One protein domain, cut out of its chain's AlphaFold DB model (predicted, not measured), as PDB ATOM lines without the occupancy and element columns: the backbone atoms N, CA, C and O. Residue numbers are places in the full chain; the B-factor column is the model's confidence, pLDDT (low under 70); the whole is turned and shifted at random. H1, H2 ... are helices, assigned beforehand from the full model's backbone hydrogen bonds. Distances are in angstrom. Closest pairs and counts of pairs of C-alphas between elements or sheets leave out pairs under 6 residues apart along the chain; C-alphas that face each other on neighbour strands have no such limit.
ATOM      1  N   GLU A   3       9.933 -46.967 -14.801       82.00
ATOM      2  CA  GLU A   3       9.632 -45.527 -14.803       82.00
ATOM      3  C   GLU A   3       9.343 -44.974 -13.400       82.00
ATOM      4  O   GLU A   3       9.785 -43.881 -13.058       82.00
ATOM      5  N   SER A   4       8.594 -45.725 -12.587       85.06
ATOM      6  CA  SER A   4       8.254 -45.334 -11.215       85.06
ATOM      7  C   SER A   4       9.486 -45.327 -10.316       85.06
ATOM      8  O   SER A   4       9.592 -44.459  -9.461       85.06
ATOM      9  N   LEU A   5      10.409 -46.271 -10.537       83.25
ATOM     10  CA  LEU A   5      11.674 -46.345  -9.804       83.25
ATOM     11  C   LEU A   5      12.600 -45.185 -10.178       83.25
ATOM     12  O   LEU A   5      13.166 -44.549  -9.297       83.25
ATOM     13  N   ILE A   6      12.694 -44.855 -11.472       86.00
ATOM     14  CA  ILE A   6      13.431 -43.666 -11.929       86.00
ATOM     15  C   ILE A   6      12.846 -42.420 -11.251       86.00
ATOM     16  O   ILE A   6      13.574 -41.664 -10.624       86.00
ATOM     17  N   LEU A   7      11.522 -42.240 -11.291       85.94
ATOM     18  CA  LEU A   7      10.853 -41.097 -10.660       85.94
ATOM     19  C   LEU A   7      11.070 -40.989  -9.144       85.94
ATOM     20  O   LEU A   7      11.030 -39.874  -8.628       85.94
ATOM     21  N   SER A   8      11.234 -42.109  -8.431       85.38
ATOM     22  CA  SER A   8      11.469 -42.102  -6.982       85.38
ATOM     23  C   SER A   8      12.919 -41.827  -6.599       85.38
ATOM     24  O   SER A   8      13.160 -41.402  -5.476       85.38
ATOM     25  N   GLU A   9      13.871 -42.074  -7.500       83.56
ATOM     26  CA  GLU A   9      15.303 -41.997  -7.189       83.56
ATOM     27  C   GLU A   9      16.047 -40.861  -7.904       83.56
ATOM     28  O   GLU A   9      17.174 -40.534  -7.529       83.56
ATOM     29  N   PHE A  10      15.448 -40.253  -8.931       81.12
ATOM     30  CA  PHE A  10      16.098 -39.236  -9.759       81.12
ATOM     31  C   PHE A  10      15.657 -37.821  -9.398       81.12
ATOM     32  O   PHE A  10      14.467 -37.504  -9.341       81.12
ATOM     33  N   GLU A  11      16.654 -36.957  -9.246       82.94
ATOM     34  CA  GLU A  11      16.530 -35.516  -9.069       82.94
ATOM     35  C   GLU A  11      16.615 -34.781 -10.421       82.94
ATOM     36  O   GLU A  11      17.103 -35.347 -11.404       82.94
ATOM     37  N   PRO A  12      16.207 -33.495 -10.502       81.62
ATOM     38  CA  PRO A  12      16.360 -32.660 -11.699       81.62
ATOM     39  C   PRO A  12      17.707 -32.789 -12.412       81.62
ATOM     40  O   PRO A  12      17.746 -32.938 -13.635       81.62
ATOM     41  N   LYS A  13      18.800 -32.750 -11.640       83.06
ATOM     42  CA  LYS A  13      20.174 -32.792 -12.153       83.06
ATOM     43  C   LYS A  13      20.477 -34.101 -12.882       83.06
ATOM     44  O   LYS A  13      21.138 -34.085 -13.915       83.06
ATOM     45  N   ASP A  14      19.921 -35.211 -12.403       83.62
ATOM     46  CA  ASP A  14      20.166 -36.537 -12.964       83.62
ATOM     47  C   ASP A  14      19.495 -36.681 -14.336       83.62
ATOM     48  O   ASP A  14      20.061 -37.278 -15.249       83.62
ATOM     49  N   TYR A  15      18.311 -36.079 -14.518       82.38
ATOM     50  CA  TYR A  15      17.658 -36.021 -15.828       82.38
ATOM     51  C   TYR A  15      18.441 -35.170 -16.828       82.38
ATOM     52  O   TYR A  15      18.409 -35.474 -18.016       82.38
ATOM     53  N   GLY A  16      19.101 -34.101 -16.371       79.81
ATOM     54  CA  GLY A  16      19.974 -33.278 -17.209       79.81
ATOM     55  C   GLY A  16      21.203 -34.056 -17.672       79.81
ATOM     56  O   GLY A  16      21.460 -34.123 -18.870       79.81
ATOM     57  N   LEU A  17      21.890 -34.721 -16.737       80.19
ATOM     58  CA  LEU A  17      23.055 -35.561 -17.030       80.19
ATOM     59  C   LEU A  17      22.708 -36.712 -17.978       80.19
ATOM     60  O   LEU A  17      23.411 -36.920 -18.961       80.19
ATOM     61  N   PHE A  18      21.608 -37.429 -17.732       81.06
ATOM     62  CA  PHE A  18      21.174 -38.525 -18.603       81.06
ATOM     63  C   PHE A  18      20.842 -38.037 -20.023       81.06
ATOM     64  O   PHE A  18      21.204 -38.675 -21.006       81.06
ATOM     65  N   ASP A  19      20.168 -36.893 -20.146       80.38
ATOM     66  CA  ASP A  19      19.794 -36.321 -21.443       80.38
ATOM     67  C   ASP A  19      21.017 -35.848 -22.234       80.38
ATOM     68  O   ASP A  19      21.113 -36.133 -23.420       80.38
ATOM     69  N   GLN A  20      21.963 -35.171 -21.578       77.12
ATOM     70  CA  GLN A  20      23.165 -34.632 -22.218       77.12
ATOM     71  C   GLN A  20      24.176 -35.714 -22.584       77.12
ATOM     72  O   GLN A  20      24.795 -35.624 -23.635       77.12
ATOM     73  N   GLN A  21      24.354 -36.711 -21.717       76.31
ATOM     74  CA  GLN A  21      25.419 -37.694 -21.878       76.31
ATOM     75  C   GLN A  21      24.943 -38.940 -22.628       76.31
ATOM     76  O   GLN A  21      25.691 -39.459 -23.433       76.31
ATOM     77  N   ILE A  22      23.714 -39.425 -22.406       74.19
ATOM     78  CA  ILE A  22      23.260 -40.715 -22.967       74.19
ATOM     79  C   ILE A  22      22.314 -40.529 -24.153       74.19
ATOM     80  O   ILE A  22      22.424 -41.248 -25.135       74.19
ATOM     81  N   LEU A  23      21.362 -39.594 -24.073       72.19
ATOM     82  CA  LEU A  23      20.381 -39.391 -25.152       72.19
ATOM     83  C   LEU A  23      20.846 -38.397 -26.223       72.19
ATOM     84  O   LEU A  23      20.351 -38.453 -27.346       72.19
ATOM     85  N   GLY A  24      21.711 -37.451 -25.853       62.16
ATOM     86  CA  GLY A  24      22.157 -36.346 -26.702       62.16
ATOM     87  C   GLY A  24      23.451 -36.612 -27.469       62.16
ATOM     88  O   GLY A  24      23.835 -35.782 -28.288       62.16
ATOM     89  N   LEU A  25      24.109 -37.743 -27.215       65.00
ATOM     90  CA  LEU A  25      25.364 -38.138 -27.847       65.00
ATOM     91  C   LEU A  25      25.204 -39.524 -28.475       65.00
ATOM     92  O   LEU A  25      24.597 -40.412 -27.878       65.00
ATOM     93  N   GLU A  26      25.771 -39.719 -29.666       68.81
ATOM     94  CA  GLU A  26      25.946 -41.046 -30.269       68.81
ATOM     95  C   GLU A  26      27.076 -41.785 -29.539       68.81
ATOM     96  O   GLU A  26      28.186 -41.929 -30.045       68.81
ATOM     97  N   LEU A  27      26.811 -42.188 -28.298       70.81
ATOM     98  CA  LEU A  27      27.770 -42.927 -27.487       70.81
ATOM     99  C   LEU A  27      27.821 -44.400 -27.887       70.81
ATOM    100  O   LEU A  27      26.801 -45.026 -28.192       70.81
ATOM    101  N   SER A  28      29.010 -44.987 -27.777       75.81
ATOM    102  CA  SER A  28      29.158 -46.438 -27.808       75.81
ATOM    103  C   SER A  28      28.490 -47.090 -26.579       75.81
ATOM    104  O   SER A  28      28.364 -46.468 -25.515       75.81
ATOM    105  N   PRO A  29      28.080 -48.372 -26.663       72.88
ATOM    106  CA  PRO A  29      27.484 -49.091 -25.533       72.88
ATOM    107  C   PRO A  29      28.342 -49.091 -24.254       72.88
ATOM    108  O   PRO A  29      27.806 -49.126 -23.143       72.88
ATOM    109  N   GLU A  30      29.668 -49.042 -24.393       77.62
ATOM    110  CA  GLU A  30      30.612 -48.985 -23.271       77.62
ATOM    111  C   GLU A  30      30.593 -47.624 -22.572       77.62
ATOM    112  O   GLU A  30      30.493 -47.574 -21.344       77.62
ATOM    113  N   GLU A  31      30.563 -46.526 -23.326       78.44
ATOM    114  CA  GLU A  31      30.451 -45.169 -22.778       78.44
ATOM    115  C   GLU A  31      29.099 -44.937 -22.088       78.44
ATOM    116  O   GLU A  31      29.024 -44.301 -21.031       78.44
ATOM    117  N   ILE A  32      28.020 -45.510 -22.634       75.75
ATOM    118  CA  ILE A  32      26.691 -45.486 -22.008       75.75
ATOM    119  C   ILE A  32      26.731 -46.202 -20.661       75.75
ATOM    120  O   ILE A  32      26.206 -45.691 -19.670       75.75
ATOM    121  N   LYS A  33      27.371 -47.373 -20.601       74.50
ATOM    122  CA  LYS A  33      27.516 -48.150 -19.367       74.50
ATOM    123  C   LYS A  33      28.348 -47.403 -18.326       74.50
ATOM    124  O   LYS A  33      27.991 -47.417 -17.146       74.50
ATOM    125  N   GLU A  34      29.426 -46.744 -18.736       81.25
ATOM    126  CA  GLU A  34      30.274 -45.965 -17.834       81.25
ATOM    127  C   GLU A  34      29.536 -44.734 -17.287       81.25
ATOM    128  O   GLU A  34      29.491 -44.510 -16.075       81.25
ATOM    129  N   THR A  35      28.859 -43.991 -18.163       79.19
ATOM    130  CA  THR A  35      28.043 -42.828 -17.794       79.19
ATOM    131  C   THR A  35      26.906 -43.219 -16.859       79.19
ATOM    132  O   THR A  35      26.691 -42.584 -15.824       79.19
ATOM    133  N   LEU A  36      26.197 -44.303 -17.182       76.94
ATOM    134  CA  LEU A  36      25.172 -44.859 -16.311       76.94
ATOM    135  C   LEU A  36      25.752 -45.261 -14.969       76.94
ATOM    136  O   LEU A  36      25.153 -44.938 -13.955       76.94
ATOM    137  N   SER A  37      26.922 -45.893 -14.935       79.00
ATOM    138  CA  SER A  37      27.557 -46.270 -13.671       79.00
ATOM    139  C   SER A  37      27.818 -45.042 -12.793       79.00
ATOM    140  O   SER A  37      27.501 -45.077 -11.608       79.00
ATOM    141  N   ARG A  38      28.277 -43.922 -13.370       81.06
ATOM    142  CA  ARG A  38      28.456 -42.650 -12.642       81.06
ATOM    143  C   ARG A  38      27.132 -42.086 -12.111       81.06
ATOM    144  O   ARG A  38      27.059 -41.692 -10.952       81.06
ATOM    145  N   ILE A  39      26.072 -42.087 -12.921       80.00
ATOM    146  CA  ILE A  39      24.731 -41.630 -12.500       80.00
ATOM    147  C   ILE A  39      24.168 -42.536 -11.387       80.00
ATOM    148  O   ILE A  39      23.552 -42.064 -10.429       80.00
ATOM    149  N   LEU A  40      24.382 -43.846 -11.511       82.19
ATOM    150  CA  LEU A  40      23.818 -44.887 -10.657       82.19
ATOM    151  C   LEU A  40      24.545 -45.053  -9.319       82.19
ATOM    152  O   LEU A  40      23.927 -45.557  -8.386       82.19
ATOM    153  N   GLN A  41      25.797 -44.602  -9.190       82.25
ATOM    154  CA  GLN A  41      26.594 -44.701  -7.955       82.25
ATOM    155  C   GLN A  41      25.896 -44.115  -6.720       82.25
ATOM    156  O   GLN A  41      26.115 -44.581  -5.608       82.25
ATOM    157  N   THR A  42      25.039 -43.111  -6.910       81.50
ATOM    158  CA  THR A  42      24.303 -42.447  -5.821       81.50
ATOM    159  C   THR A  42      22.910 -43.037  -5.573       81.50
ATOM    160  O   THR A  42      22.172 -42.534  -4.727       81.50
ATOM    161  N   LYS A  43      22.517 -44.076  -6.323       86.56
ATOM    162  CA  LYS A  43      21.167 -44.668  -6.327       86.56
ATOM    163  C   LYS A  43      21.131 -45.990  -5.566       86.56
ATOM    164  O   LYS A  43      22.173 -46.581  -5.292       86.56
ATOM    165  N   THR A  44      19.943 -46.486  -5.228       86.12
ATOM    166  CA  THR A  44      19.808 -47.723  -4.448       86.12
ATOM    167  C   THR A  44      20.331 -48.940  -5.211       86.12
ATOM    168  O   THR A  44      20.131 -49.071  -6.420       86.12
ATOM    169  N   GLN A  45      20.930 -49.901  -4.500       84.50
ATOM    170  CA  GLN A  45      21.462 -51.130  -5.106       84.50
ATOM    171  C   GLN A  45      20.408 -51.895  -5.924       84.50
ATOM    172  O   GLN A  45      20.702 -52.445  -6.983       84.50
ATOM    173  N   SER A  46      19.157 -51.908  -5.454       85.75
ATOM    174  CA  SER A  46      18.033 -52.542  -6.157       85.75
ATOM    175  C   SER A  46      17.795 -51.915  -7.532       85.75
ATOM    176  O   SER A  46      17.563 -52.623  -8.517       85.75
ATOM    177  N   PHE A  47      17.886 -50.587  -7.619       84.44
ATOM    178  CA  PHE A  47      17.759 -49.865  -8.873       84.44
ATOM    179  C   PHE A  47      18.977 -50.064  -9.776       84.44
ATOM    180  O   PHE A  47      18.798 -50.402 -10.948       84.44
ATOM    181  N   GLN A  48      20.191 -49.967  -9.224       84.44
ATOM    182  CA  GLN A  48      21.431 -50.247  -9.958       84.44
ATOM    183  C   GLN A  48      21.376 -51.626 -10.626       84.44
ATOM    184  O   GLN A  48      21.573 -51.741 -11.833       84.44
ATOM    185  N   ASN A  49      20.994 -52.665  -9.877       87.06
ATOM    186  CA  ASN A  49      20.893 -54.031 -10.390       87.06
ATOM    187  C   ASN A  49      19.875 -54.152 -11.536       87.06
ATOM    188  O   ASN A  49      20.124 -54.858 -12.514       87.06
ATOM    189  N   LYS A  50      18.733 -53.456 -11.447       86.62
ATOM    190  CA  LYS A  50      17.712 -53.460 -12.509       86.62
ATOM    191  C   LYS A  50      18.198 -52.774 -13.780       86.62
ATOM    192  O   LYS A  50      17.949 -53.294 -14.865       86.62
ATOM    193  N   VAL A  51      18.881 -51.638 -13.658       84.56
ATOM    194  CA  VAL A  51      19.430 -50.925 -14.819       84.56
ATOM    195  C   VAL A  51      20.562 -51.730 -15.453       84.56
ATOM    196  O   VAL A  51      20.522 -51.972 -16.656       84.56
ATOM    197  N   THR A  52      21.499 -52.241 -14.652       83.56
ATOM    198  CA  THR A  52      22.598 -53.095 -15.127       83.56
ATOM    199  C   THR A  52      22.082 -54.328 -15.861       83.56
ATOM    200  O   THR A  52      22.568 -54.635 -16.948       83.56
ATOM    201  N   ARG A  53      21.054 -55.001 -15.328       87.19
ATOM    202  CA  ARG A  53      20.431 -56.154 -15.988       87.19
ATOM    203  C   ARG A  53      19.839 -55.789 -17.352       87.19
ATOM    204  O   ARG A  53      20.028 -56.526 -18.310       87.19
ATOM    205  N   LEU A  54      19.152 -54.651 -17.465       85.31
ATOM    206  CA  LEU A  54      18.595 -54.211 -18.749       85.31
ATOM    207  C   LEU A  54      19.680 -53.902 -19.780       85.31
ATOM    208  O   LEU A  54      19.495 -54.220 -20.951       85.31
ATOM    209  N   LEU A  55      20.808 -53.329 -19.360       80.50
ATOM    210  CA  LEU A  55      21.948 -53.101 -20.250       80.50
ATOM    211  C   LEU A  55      22.575 -54.421 -20.711       80.50
ATOM    212  O   LEU A  55      22.826 -54.588 -21.900       80.50
ATOM    213  N   GLN A  56      22.773 -55.377 -19.797       82.88
ATOM    214  CA  GLN A  56      23.291 -56.713 -20.124       82.88
ATOM    215  C   GLN A  56      22.378 -57.476 -21.092       82.88
ATOM    216  O   GLN A  56      22.860 -58.214 -21.942       82.88
ATOM    217  N   GLU A  57      21.065 -57.274 -20.988       86.94
ATOM    218  CA  GLU A  57      20.072 -57.866 -21.890       86.94
ATOM    219  C   GLU A  57      19.938 -57.108 -23.233       86.94
ATOM    220  O   GLU A  57      19.054 -57.435 -24.023       86.94
ATOM    221  N   GLY A  58      20.749 -56.071 -23.496       81.12
ATOM    222  CA  GLY A  58      20.647 -55.243 -24.709       81.12
ATOM    223  C   GLY A  58      19.379 -54.377 -24.767       81.12
ATOM    224  O   GLY A  58      19.002 -53.848 -25.811       81.12
ATOM    225  N   LYS A  59      18.685 -54.208 -23.639       85.25
ATOM    226  CA  LYS A  59      17.401 -53.497 -23.522       85.25
ATOM    227  C   LYS A  59      17.576 -52.019 -23.177       85.25
ATOM    228  O   LYS A  59      16.744 -51.437 -22.480       85.25
ATOM    229  N   GLN A  60      18.629 -51.392 -23.690       80.69
ATOM    230  CA  GLN A  60      18.903 -49.971 -23.476       80.69
ATOM    231  C   GLN A  60      17.732 -49.081 -23.920       80.69
ATOM    232  O   GLN A  60      17.319 -48.196 -23.179       80.69
ATOM    233  N   HIS A  61      17.111 -49.381 -25.063       82.88
ATOM    234  CA  HIS A  61      15.940 -48.648 -25.560       82.88
ATOM    235  C   HIS A  61      14.782 -48.579 -24.539       82.88
ATOM    236  O   HIS A  61      14.087 -47.566 -24.447       82.88
ATOM    237  N   LEU A  62      14.576 -49.627 -23.724       85.44
ATOM    238  CA  LEU A  62      13.564 -49.614 -22.660       85.44
ATOM    239  C   LEU A  62      13.937 -48.635 -21.548       85.44
ATOM    240  O   LEU A  62      13.060 -47.962 -21.005       85.44
ATOM    241  N   LEU A  63      15.226 -48.555 -21.216       83.94
ATOM    242  CA  LEU A  63      15.748 -47.602 -20.247       83.94
ATOM    243  C   LEU A  63      15.538 -46.169 -20.745       83.94
ATOM    244  O   LEU A  63      14.994 -45.342 -20.018       83.94
ATOM    245  N   GLU A  64      15.878 -45.894 -22.002       84.25
ATOM    246  CA  GLU A  64      15.702 -44.579 -22.623       84.25
ATOM    247  C   GLU A  64      14.236 -44.139 -22.646       84.25
ATOM    248  O   GLU A  64      13.908 -43.020 -22.240       84.25
ATOM    249  N   LEU A  65      13.334 -45.026 -23.080       87.12
ATOM    250  CA  LEU A  65      11.894 -44.766 -23.077       87.12
ATOM    251  C   LEU A  65      11.387 -44.485 -21.663       87.12
ATOM    252  O   LEU A  65      10.611 -43.546 -21.454       87.12
ATOM    253  N   ALA A  66      11.847 -45.269 -20.687       87.38
ATOM    254  CA  ALA A  66      11.464 -45.088 -19.300       87.38
ATOM    255  C   ALA A  66      11.950 -43.745 -18.740       87.38
ATOM    256  O   ALA A  66      11.176 -43.040 -18.090       87.38
ATOM    257  N   PHE A  67      13.188 -43.347 -19.042       86.75
ATOM    258  CA  PHE A  67      13.755 -42.057 -18.646       86.75
ATOM    259  C   PHE A  67      13.026 -40.876 -19.285       86.75
ATOM    260  O   PHE A  67      12.644 -39.939 -18.582       86.75
ATOM    261  N   LYS A  68      12.755 -40.930 -20.597       85.94
ATOM    262  CA  LYS A  68      11.994 -39.890 -21.312       85.94
ATOM    263  C   LYS A  68      10.606 -39.696 -20.693       85.94
ATOM    264  O   LYS A  68      10.177 -38.564 -20.443       85.94
ATOM    265  N   ARG A  69       9.908 -40.793 -20.376       88.94
ATOM    266  CA  ARG A  69       8.590 -40.754 -19.719       88.94
ATOM    267  C   ARG A  69       8.663 -40.261 -18.276       88.94
ATOM    268  O   ARG A  69       7.831 -39.440 -17.888       88.94
ATOM    269  N   ALA A  70       9.649 -40.711 -17.501       87.25
ATOM    270  CA  ALA A  70       9.892 -40.239 -16.140       87.25
ATOM    271  C   ALA A  70      10.144 -38.722 -16.117       87.25
ATOM    272  O   ALA A  70       9.457 -38.002 -15.397       87.25
ATOM    273  N   LYS A  71      11.013 -38.210 -16.996       87.06
ATOM    274  CA  LYS A  71      11.275 -36.771 -17.165       87.06
ATOM    275  C   LYS A  71      10.004 -35.988 -17.506       87.06
ATOM    276  O   LYS A  71       9.738 -34.955 -16.893       87.06
ATOM    277  N   LYS A  72       9.177 -36.480 -18.441       88.06
ATOM    278  CA  LYS A  72       7.889 -35.845 -18.785       88.06
ATOM    279  C   LYS A  72       6.948 -35.787 -17.577       88.06
ATOM    280  O   LYS A  72       6.393 -34.731 -17.286       88.06
ATOM    281  N   ARG A  73       6.798 -36.896 -16.845       86.69
ATOM    282  CA  ARG A  73       5.981 -36.956 -15.620       86.69
ATOM    283  C   ARG A  73       6.504 -36.031 -14.526       86.69
ATOM    284  O   ARG A  73       5.706 -35.389 -13.855       86.69
ATOM    285  N   TYR A  74       7.822 -35.935 -14.369       87.31
ATOM    286  CA  TYR A  74       8.451 -35.032 -13.414       87.31
ATOM    287  C   TYR A  74       8.119 -33.565 -13.720       87.31
ATOM    288  O   TYR A  74       7.635 -32.858 -12.837       87.31
ATOM    289  N   LYS A  75       8.265 -33.138 -14.985       84.12
ATOM    290  CA  LYS A  75       7.875 -31.790 -15.438       84.12
ATOM    291  C   LYS A  75       6.403 -31.486 -15.149       84.12
ATOM    292  O   LYS A  75       6.103 -30.425 -14.617       84.12
ATOM    293  N   ILE A  76       5.503 -32.430 -15.433       85.62
ATOM    294  CA  ILE A  76       4.068 -32.285 -15.136       85.62
ATOM    295  C   ILE A  76       3.836 -32.159 -13.624       85.62
ATOM    296  O   ILE A  76       3.129 -31.260 -13.191       85.62
ATOM    297  N   LYS A  77       4.461 -33.018 -12.804       84.00
ATOM    298  CA  LYS A  77       4.332 -32.976 -11.337       84.00
ATOM    299  C   LYS A  77       4.798 -31.639 -10.758       84.00
ATOM    300  O   LYS A  77       4.227 -31.185  -9.774       84.00
ATOM    301  N   ILE A  78       5.844 -31.040 -11.323       82.12
ATOM    302  CA  ILE A  78       6.305 -29.708 -10.927       82.12
ATOM    303  C   ILE A  78       5.320 -28.630 -11.380       82.12
ATOM    304  O   ILE A  78       4.905 -27.823 -10.555       82.12
ATOM    305  N   ALA A  79       4.924 -28.629 -12.655       80.88
ATOM    306  CA  ALA A  79       3.995 -27.639 -13.198       80.88
ATOM    307  C   ALA A  79       2.673 -27.617 -12.418       80.88
ATOM    308  O   ALA A  79       2.197 -26.549 -12.059       80.88
ATOM    309  N   LEU A  80       2.147 -28.795 -12.060       79.69
ATOM    310  CA  LEU A  80       0.959 -28.927 -11.217       79.69
ATOM    311  C   LEU A  80       1.160 -28.357  -9.808       79.69
ATOM    312  O   LEU A  80       0.229 -27.792  -9.246       79.69
ATOM    313  N   ARG A  81       2.356 -28.500  -9.218       74.00
ATOM    314  CA  ARG A  81       2.647 -27.876  -7.918       74.00
ATOM    315  C   ARG A  81       2.637 -26.357  -8.023       74.00
ATOM    316  O   ARG A  81       2.021 -25.734  -7.175       74.00
ATOM    317  N   TYR A  82       3.257 -25.790  -9.055       67.06
ATOM    318  CA  TYR A  82       3.270 -24.339  -9.256       67.06
ATOM    319  C   TYR A  82       1.877 -23.779  -9.565       67.06
ATOM    320  O   TYR A  82       1.481 -22.806  -8.938       67.06
ATOM    321  N   SER A  83       1.087 -24.438 -10.418       65.06
ATOM    322  CA  SER A  83      -0.288 -24.000 -10.695       65.06
ATOM    323  C   SER A  83      -1.192 -24.070  -9.457       65.06
ATOM    324  O   SER A  83      -2.088 -23.251  -9.300       65.06
ATOM    325  N   LEU A  84      -0.962 -25.040  -8.562       60.41
ATOM    326  CA  LEU A  84      -1.670 -25.137  -7.278       60.41
ATOM    327  C   LEU A  84      -1.224 -24.060  -6.276       60.41
ATOM    328  O   LEU A  84      -2.023 -23.653  -5.436       60.41
ATOM    329  N   SER A  85       0.031 -23.610  -6.347       59.72
ATOM    330  CA  SER A  85       0.527 -22.470  -5.568       59.72
ATOM    331  C   SER A  85      -0.105 -21.158  -6.043       59.72
ATOM    332  O   SER A  85      -0.654 -20.435  -5.223       59.72
ATOM    333  N   GLU A  86      -0.153 -20.908  -7.356       56.09
ATOM    334  CA  GLU A  86      -0.789 -19.706  -7.923       56.09
ATOM    335  C   GLU A  86      -2.307 -19.659  -7.675       56.09
ATOM    336  O   GLU A  86      -2.865 -18.590  -7.444       56.09
ATOM    337  N   GLN A  87      -2.990 -20.811  -7.654       54.28
ATOM    338  CA  GLN A  87      -4.406 -20.876  -7.266       54.28
ATOM    339  C   GLN A  87      -4.654 -20.575  -5.781       54.28
ATOM    340  O   GLN A  87      -5.762 -20.177  -5.433       54.28
ATOM    341  N   ARG A  88      -3.661 -20.782  -4.907       55.56
ATOM    342  CA  ARG A  88      -3.757 -20.394  -3.494       55.56
ATOM    343  C   ARG A  88      -3.513 -18.901  -3.295       55.56
ATOM    344  O   ARG A  88      -4.232 -18.310  -2.504       55.56
ATOM    345  N   ASP A  89      -2.583 -18.310  -4.043       52.25
ATOM    346  CA  ASP A  89      -2.264 -16.877  -3.946       52.25
ATOM    347  C   ASP A  89      -3.304 -15.968  -4.635       52.25
ATOM    348  O   ASP A  89      -3.434 -14.809  -4.265       52.25
ATOM    349  N   MET A  90      -4.078 -16.467  -5.610       57.50
ATOM    350  CA  MET A  90      -5.211 -15.727  -6.205       57.50
ATOM    351  C   MET A  90      -6.553 -15.926  -5.471       57.50
ATOM    352  O   MET A  90      -7.582 -15.430  -5.929       57.50
ATOM    353  N   GLY A  91      -6.558 -16.715  -4.392       55.09
ATOM    354  CA  GLY A  91      -7.736 -17.009  -3.569       55.09
ATOM    355  C   GLY A  91      -7.787 -16.269  -2.226       55.09
ATOM    356  O   GLY A  91      -8.734 -16.502  -1.474       55.09
TER     357      GLY A  91
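What this domain is: This is residues 3 to 91 of the 92 residues of an uncharacterized protein of Candidatus Helarchaeota archaeon (UniProt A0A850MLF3). Four short helices, H1 to H4, and the first part of the long helix H5 make a compact body, from which residues 76 to 91 stick out as an arm. The 89 printed residues hold five named helices, H1 to H5 in chain order, and no named strand: all helix. The whole is loose, with a radius of gyration of the C-alphas of 15.3 A, spanning 53 by 27 by 20 A.

Where its parts are: Find C-alpha 3 at (9.632, -45.527, -14.803), where H1, residues 3 to 9, begins. Then come H2, 12 to 23, H3, 29 to 40, and H4, 45 to 56; H5, 60 to 89, runs 43.9 A to C-alpha 89 at (-2.264, -16.877, -3.946).

How they stand to each other: H2 to H5 form an up-and-down bundle, each running against the one before. The hub, H5, touches H1 with residues 66 to 74 alone, C-alphas Glu 3 and Ala 66 closest at 4.9 A. Every O i to N i+4 pair is within hydrogen-bond range in H1, H3, H4 and H5, and 7 of 8 in H2.

The domain as a whole: The printed part has no cut; pLDDT is under 70 at residues 24 to 26 and 82 to 91.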